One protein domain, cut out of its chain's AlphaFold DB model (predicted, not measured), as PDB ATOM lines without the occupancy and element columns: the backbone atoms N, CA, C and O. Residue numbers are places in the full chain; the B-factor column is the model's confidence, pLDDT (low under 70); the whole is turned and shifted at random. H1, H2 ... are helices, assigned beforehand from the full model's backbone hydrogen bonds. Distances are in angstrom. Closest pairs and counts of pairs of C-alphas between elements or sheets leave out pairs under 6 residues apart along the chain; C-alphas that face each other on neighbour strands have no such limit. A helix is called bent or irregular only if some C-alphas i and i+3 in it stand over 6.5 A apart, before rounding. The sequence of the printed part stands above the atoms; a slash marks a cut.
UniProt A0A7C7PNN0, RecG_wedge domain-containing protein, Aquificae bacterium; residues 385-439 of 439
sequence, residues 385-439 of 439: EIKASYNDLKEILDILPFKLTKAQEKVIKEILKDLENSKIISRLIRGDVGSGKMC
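This is residues 385 to 439 of the 439 residues of the protein "RecG_wedge domain-containing protein" of Aquificae bacterium (UniProt A0A7C7PNN0). A loose layout of three strips: helix H1, then the longer helix H2 running back the opposite way in the middle, then residues 420 to 439, an unnamed tail that folds back in a wide open loop on the other side of H2. The tail's last residues, up to Cys 439, turn back inward. The printed part has 55 residues with two named helices, H1 then H2, and no named strand; the class is all helix, though the helices hold 24 of the 55 residues, under half. It is only just loose, close to compact, with a radius of gyration of the C-alphas of 12.2 A and spans of 33 by 26 by 15 A.

Look first at H1, residues 390 to 399, and then at H2, residues 406 to 419. They are close but not clearly touching, with 2 pairs of C-alphas within 8 A. Their closest C-alphas are those of Tyr 390 and Lys 413, 7.3 A apart. Their lines stand at a steep tilt of 44 degrees, opposite ways. In H2 every O i to N i+4 pair is within hydrogen-bond range; in H1 3 of 6 are, beside 5 of 7 O i to N i+3 pairs.

Find C-alpha 390 at (3.187, 31.324, 18.249); from there H1 runs 15.0 A to C-alpha 399. H1 is irregular: C-alphas 392 and 395 are 7.5 A apart. A short link of 6 residues leads to C-alpha 406 at (3.450, 35.825, 4.858), where H2 begins; it runs 20.1 A to C-alpha 419 at (14.487, 28.195, 19.857).

The two C-alphas farthest apart, those of Pro 401 and Ser 422, are 34.2 A apart. The printed part has no cut and ends at residue 439, the chain's last residue. Its mean pLDDT is 83.9, and residue 439 alone is under 70.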
ATOM      1  N   GLU A 385      17.040  25.080  26.077       81.00
ATOM      2  CA  GLU A 385      15.881  25.014  25.183       81.00
ATOM      3  C   GLU A 385      14.791  25.967  25.674       81.00
ATOM      4  O   GLU A 385      14.368  25.903  26.832       81.00
ATOM      5  N   ILE A 386      14.310  26.832  24.783       81.62
ATOM      6  CA  ILE A 386      13.207  27.743  25.080       81.62
ATOM      7  C   ILE A 386      11.976  27.220  24.351       81.62
ATOM      8  O   ILE A 386      11.856  27.324  23.133       81.62
ATOM      9  N   LYS A 387      11.032  26.667  25.114       81.38
ATOM     10  CA  LYS A 387       9.717  26.294  24.584       81.38
ATOM     11  C   LYS A 387       8.878  27.556  24.427       81.38
ATOM     12  O   LYS A 387       8.275  28.014  25.392       81.38
ATOM     13  N   ALA A 388       8.881  28.114  23.223       81.44
ATOM     14  CA  ALA A 388       8.071  29.262  22.845       81.44
ATOM     15  C   ALA A 388       7.177  28.888  21.660       81.44
ATOM     16  O   ALA A 388       7.621  28.292  20.682       81.44
ATOM     17  N   SER A 389       5.911  29.263  21.740       83.62
ATOM     18  CA  SER A 389       4.893  28.995  20.738       83.62
ATOM     19  C   SER A 389       4.425  30.287  20.077       83.62
ATOM     20  O   SER A 389       4.573  31.388  20.603       83.62
ATOM     21  N   TYR A 390       3.776  30.163  18.920       82.81
ATOM     22  CA  TYR A 390       3.187  31.324  18.249       82.81
ATOM     23  C   TYR A 390       2.082  31.993  19.093       82.81
ATOM     24  O   TYR A 390       1.803  33.175  18.915       82.81
ATOM     25  N   ASN A 391       1.462  31.257  20.027       83.75
ATOM     26  CA  ASN A 391       0.453  31.811  20.932       83.75
ATOM     27  C   ASN A 391       1.053  32.800  21.935       83.75
ATOM     28  O   ASN A 391       0.367  33.755  22.289       83.75
ATOM     29  N   ASP A 392       2.317  32.621  22.321       83.38
ATOM     30  CA  ASP A 392       3.014  33.505  23.267       83.38
ATOM     31  C   ASP A 392       3.284  34.895  22.668       83.38
ATOM     32  O   ASP A 392       3.583  35.844  23.384       83.38
ATOM     33  N   LEU A 393       3.137  35.036  21.345       84.81
ATOM     34  CA  LEU A 393       3.281  36.299  20.624       84.81
ATOM     35  C   LEU A 393       1.945  37.020  20.384       84.81
ATOM     36  O   LEU A 393       1.965  38.133  19.865       84.81
ATOM     37  N   LYS A 394       0.791  36.429  20.734       83.12
ATOM     38  CA  LYS A 394      -0.538  36.981  20.395       83.12
ATOM     39  C   LYS A 394      -0.740  38.413  20.875       83.12
ATOM     40  O   LYS A 394      -1.132  39.255  20.080       83.12
ATOM     41  N   GLU A 395      -0.404  38.699  22.132       84.12
ATOM     42  CA  GLU A 395      -0.576  40.039  22.707       84.12
ATOM     43  C   GLU A 395       0.235  41.098  21.948       84.12
ATOM     44  O   GLU A 395      -0.250  42.197  21.707       84.12
ATOM     45  N   ILE A 396       1.448  40.755  21.503       84.19
ATOM     46  CA  ILE A 396       2.303  41.656  20.717       84.19
ATOM     47  C   ILE A 396       1.747  41.823  19.299       84.19
ATOM     48  O   ILE A 396       1.726  42.936  18.776       84.19
ATOM     49  N   LEU A 397       1.289  40.732  18.681       84.75
ATOM     50  CA  LEU A 397       0.729  40.747  17.329       84.75
ATOM     51  C   LEU A 397      -0.568  41.562  17.243       84.75
ATOM     52  O   LEU A 397      -0.779  42.235  16.236       84.75
ATOM     53  N   ASP A 398      -1.392  41.545  18.291       84.94
ATOM     54  CA  ASP A 398      -2.663  42.276  18.349       84.94
ATOM     55  C   ASP A 398      -2.477  43.794  18.553       84.94
ATOM     56  O   ASP A 398      -3.342  44.580  18.169       84.94
ATOM     57  N   ILE A 399      -1.336  44.228  19.106       88.38
ATOM     58  CA  ILE A 399      -0.988  45.654  19.279       88.38
ATOM     59  C   ILE A 399      -0.524  46.292  17.959       88.38
ATOM     60  O   ILE A 399      -0.595  47.513  17.792       88.38
ATOM     61  N   LEU A 400      -0.029  45.494  17.007       85.94
ATOM     62  CA  LEU A 400       0.515  46.023  15.760       85.94
ATOM     63  C   LEU A 400      -0.598  46.654  14.900       85.94
ATOM     64  O   LEU A 400      -1.595  45.999  14.595       85.94
ATOM     65  N   PRO A 401      -0.424  47.895  14.399       87.19
ATOM     66  CA  PRO A 401      -1.441  48.577  13.591       87.19
ATOM     67  C   PRO A 401      -1.557  48.027  12.154       87.19
ATOM     68  O   PRO A 401      -2.188  48.638  11.292       87.19
ATOM     69  N   PHE A 402      -0.921  46.892  11.861       84.81
ATOM     70  CA  PHE A 402      -0.879  46.246  10.553       84.81
ATOM     71  C   PHE A 402      -0.787  44.727  10.712       84.81
ATOM     72  O   PHE A 402      -0.315  44.214  11.722       84.81
ATOM     73  N   LYS A 403      -1.193  43.992   9.671       85.56
ATOM     74  CA  LYS A 403      -1.017  42.536   9.621       85.56
ATOM     75  C   LYS A 403       0.377  42.185   9.122       85.56
ATOM     76  O   LYS A 403       0.871  42.802   8.176       85.56
ATOM     77  N   LEU A 404       0.977  41.161   9.723       87.69
ATOM     78  CA  LEU A 404       2.235  40.615   9.236       87.69
ATOM     79  C   LEU A 404       2.086  40.077   7.812       87.69
ATOM     80  O   LEU A 404       1.057  39.536   7.405       87.69
ATOM     81  N   THR A 405       3.158  40.211   7.043       89.31
ATOM     82  CA  THR A 405       3.263  39.566   5.738       89.31
ATOM     83  C   THR A 405       3.517  38.068   5.905       89.31
ATOM     84  O   THR A 405       4.139  37.626   6.872       89.31
ATOM     85  N   LYS A 406       3.148  37.271   4.893       89.19
ATOM     86  CA  LYS A 406       3.450  35.825   4.858       89.19
ATOM     87  C   LYS A 406       4.943  35.520   5.051       89.19
ATOM     88  O   LYS A 406       5.298  34.475   5.590       89.19
ATOM     89  N   ALA A 407       5.821  36.417   4.597       87.81
ATOM     90  CA  ALA A 407       7.264  36.284   4.770       87.81
ATOM     91  C   ALA A 407       7.686  36.486   6.235       87.81
ATOM     92  O   ALA A 407       8.451  35.675   6.752       87.81
ATOM     93  N   GLN A 408       7.151  37.504   6.917       87.19
ATOM     94  CA  GLN A 408       7.405  37.744   8.344       87.19
ATOM     95  C   GLN A 408       6.865  36.599   9.210       87.19
ATOM     96  O   GLN A 408       7.589  36.075  10.050       87.19
ATOM     97  N   GLU A 409       5.644  36.122   8.944       88.25
ATOM     98  CA  GLU A 409       5.074  34.967   9.655       88.25
ATOM     99  C   GLU A 409       5.932  33.705   9.502       88.25
ATOM    100  O   GLU A 409       6.121  32.951  10.457       88.25
ATOM    101  N   LYS A 410       6.473  33.471   8.299       89.75
ATOM    102  CA  LYS A 410       7.383  32.354   8.038       89.75
ATOM    103  C   LYS A 410       8.671  32.487   8.853       89.75
ATOM    104  O   LYS A 410       9.083  31.513   9.475       89.75
ATOM    105  N   VAL A 411       9.279  33.675   8.877       90.56
ATOM    106  CA  VAL A 411      10.510  33.937   9.642       90.56
ATOM    107  C   VAL A 411      10.283  33.736  11.141       90.56
ATOM    108  O   VAL A 411      11.095  33.074  11.779       90.56
ATOM    109  N   ILE A 412       9.165  34.216  11.691       89.12
ATOM    110  CA  ILE A 412       8.818  34.016  13.108       89.12
ATOM    111  C   ILE A 412       8.685  32.525  13.430       89.12
ATOM    112  O   ILE A 412       9.272  32.054  14.400       89.12
ATOM    113  N   LYS A 413       7.973  31.754  12.597       88.75
ATOM    114  CA  LYS A 413       7.847  30.297  12.786       88.75
ATOM    115  C   LYS A 413       9.198  29.584  12.723       88.75
ATOM    116  O   LYS A 413       9.426  28.652  13.485       88.75
ATOM    117  N   GLU A 414      10.086  30.011  11.829       90.06
ATOM    118  CA  GLU A 414      11.446  29.473  11.747       90.06
ATOM    119  C   GLU A 414      12.278  29.806  12.995       90.06
ATOM    120  O   GLU A 414      12.982  28.932  13.486       90.06
ATOM    121  N   ILE A 415      12.163  31.023  13.542       89.56
ATOM    122  CA  ILE A 415      12.846  31.423  14.784       89.56
ATOM    123  C   ILE A 415      12.331  30.616  15.978       89.56
ATOM    124  O   ILE A 415      13.137  30.083  16.733       89.56
ATOM    125  N   LEU A 416      11.009  30.485  16.132       88.94
ATOM    126  CA  LEU A 416      10.409  29.694  17.213       88.94
ATOM    127  C   LEU A 416      10.862  28.231  17.150       88.94
ATOM    128  O   LEU A 416      11.268  27.666  18.158       88.94
ATOM    129  N   LYS A 417      10.892  27.642  15.948       87.50
ATOM    130  CA  LYS A 417      11.397  26.279  15.748       87.50
ATOM    131  C   LYS A 417      12.888  26.147  16.072       87.50
ATOM    132  O   LYS A 417      13.321  25.099  16.544       87.50
ATOM    133  N   ASP A 418      13.684  27.173  15.789       86.56
ATOM    134  CA  ASP A 418      15.103  27.169  16.135       86.56
ATOM    135  C   ASP A 418      15.304  27.260  17.663       86.56
ATOM    136  O   ASP A 418      16.191  26.578  18.172       86.56
ATOM    137  N   LEU A 419      14.468  28.029  18.385       85.75
ATOM    138  CA  LEU A 419      14.487  28.195  19.857       85.75
ATOM    139  C   LEU A 419      14.161  26.916  20.634       85.75
ATOM    140  O   LEU A 419      14.658  26.724  21.745       85.75
ATOM    141  N   GLU A 420      13.375  26.024  20.035       85.12
ATOM    142  CA  GLU A 420      13.078  24.709  20.605       85.12
ATOM    143  C   GLU A 420      14.280  23.745  20.553       85.12
ATOM    144  O   GLU A 420      14.253  22.708  21.213       85.12
ATOM    145  N   ASN A 421      15.345  24.057  19.802       78.38
ATOM    146  CA  ASN A 421      16.546  23.220  19.746       78.38
ATOM    147  C   ASN A 421      17.585  23.655  20.792       78.38
ATOM    148  O   ASN A 421      17.894  24.834  20.915       78.38
ATOM    149  N   SER A 422      18.258  22.698  21.442       74.75
ATOM    150  CA  SER A 422      19.358  22.935  22.406       74.75
ATOM    151  C   SER A 422      20.675  23.436  21.780       74.75
ATOM    152  O   SER A 422      21.744  23.323  22.386       74.75
ATOM    153  N   LYS A 423      20.635  23.964  20.551       77.19
ATOM    154  CA  LYS A 423      21.807  24.452  19.805       77.19
ATOM    155  C   LYS A 423      21.791  25.976  19.717       77.19
ATOM    156  O   LYS A 423      20.736  26.580  19.559       77.19
ATOM    157  N   ILE A 424      22.974  26.593  19.711       77.56
ATOM    158  CA  ILE A 424      23.118  28.038  19.484       77.56
ATOM    159  C   ILE A 424      22.524  28.428  18.121       77.56
ATOM    160  O   ILE A 424      22.904  27.887  17.080       77.56
ATOM    161  N   ILE A 425      21.646  29.431  18.122       80.56
ATOM    162  CA  ILE A 425      21.025  29.977  16.912       80.56
ATOM    163  C   ILE A 425      21.888  31.123  16.382       80.56
ATOM    164  O   ILE A 425      22.187  32.083  17.084       80.56
ATOM    165  N   SER A 426      22.288  31.049  15.115       79.25
ATOM    166  CA  SER A 426      23.004  32.125  14.411       79.25
ATOM    167  C   SER A 426      22.307  32.426  13.087       79.25
ATOM    168  O   SER A 426      22.815  32.131  12.003       79.25
ATOM    169  N   ARG A 427      21.090  32.970  13.186       85.69
ATOM    170  CA  ARG A 427      20.236  33.309  12.044       85.69
ATOM    171  C   ARG A 427      20.447  34.763  11.629       85.69
ATOM    172  O   ARG A 427      20.443  35.665  12.458       85.69
ATOM    173  N   LEU A 428      20.581  34.990  10.324       87.44
ATOM    174  CA  LEU A 428      20.610  36.329   9.741       87.44
ATOM    175  C   LEU A 428      19.238  36.650   9.145       87.44
ATOM    176  O   LEU A 428      18.848  36.062   8.136       87.44
ATOM    177  N   ILE A 429      18.522  37.602   9.738       88.44
ATOM    178  CA  ILE A 429      17.267  38.116   9.179       88.44
ATOM    179  C   ILE A 429      17.613  39.137   8.088       88.44
ATOM    180  O   ILE A 429      18.191  40.192   8.356       88.44
ATOM    181  N   ARG A 430      17.279  38.823   6.832       86.38
ATOM    182  CA  ARG A 430      17.576  39.664   5.661       86.38
ATOM    183  C   ARG A 430      16.293  40.046   4.920       86.38
ATOM    184  O   ARG A 430      15.352  39.272   4.847       86.38
ATOM    185  N   GLY A 431      16.289  41.253   4.367       86.56
ATOM    186  CA  GLY A 431      15.157  41.908   3.707       86.56
ATOM    187  C   GLY A 431      15.588  43.284   3.196       86.56
ATOM    188  O   GLY A 431      16.703  43.716   3.504       86.56
ATOM    189  N   ASP A 432      14.739  43.985   2.457       84.88
ATOM    190  CA  ASP A 432      15.035  45.331   1.944       84.88
ATOM    191  C   ASP A 432      14.683  46.434   2.957       84.88
ATOM    192  O   ASP A 432      14.091  46.171   4.011       84.88
ATOM    193  N   VAL A 433      15.090  47.678   2.694       78.81
ATOM    194  CA  VAL A 433      14.683  48.825   3.525       78.81
ATOM    195  C   VAL A 433      13.158  48.958   3.456       78.81
ATOM    196  O   VAL A 433      12.584  48.901   2.375       78.81
ATOM    197  N   GLY A 434      12.495  49.068   4.609       75.19
ATOM    198  CA  GLY A 434      11.028  49.110   4.686       75.19
ATOM    199  C   GLY A 434      10.326  47.745   4.623       75.19
ATOM    200  O   GLY A 434       9.112  47.697   4.756       75.19
ATOM    201  N   SER A 435      11.055  46.624   4.515       79.25
ATOM    202  CA  SER A 435      10.463  45.265   4.524       79.25
ATOM    203  C   SER A 435       9.948  44.790   5.893       79.25
ATOM    204  O   SER A 435       9.560  43.634   6.035       79.25
ATOM    205  N   GLY A 436       9.973  45.656   6.912       74.69
ATOM    206  CA  GLY A 436       9.479  45.327   8.249       74.69
ATOM    207  C   GLY A 436      10.344  44.314   9.006       74.69
ATOM    208  O   GLY A 436       9.809  43.542   9.785       74.69
ATOM    209  N   LYS A 437      11.671  44.306   8.795       82.25
ATOM    210  CA  LYS A 437      12.636  43.487   9.567       82.25
ATOM    211  C   LYS A 437      12.736  43.837  11.059       82.25
ATOM    212  O   LYS A 437      13.331  43.075  11.806       82.25
ATOM    213  N   MET A 438      12.278  45.033  11.435       73.19
ATOM    214  CA  MET A 438      12.261  45.517  12.824       73.19
ATOM    215  C   MET A 438      10.989  45.082  13.569       73.19
ATOM    216  O   MET A 438      10.906  45.295  14.773       73.19
ATOM    217  N   CYS A 439      10.005  44.555  12.834       65.50
ATOM    218  CA  CYS A 439       8.808  43.912  13.362       65.50
ATOM    219  C   CYS A 439       9.132  42.446  13.625       65.50
ATOM    220  O   CYS A 439       8.660  41.936  14.659       65.50
TER     221      CYS A 439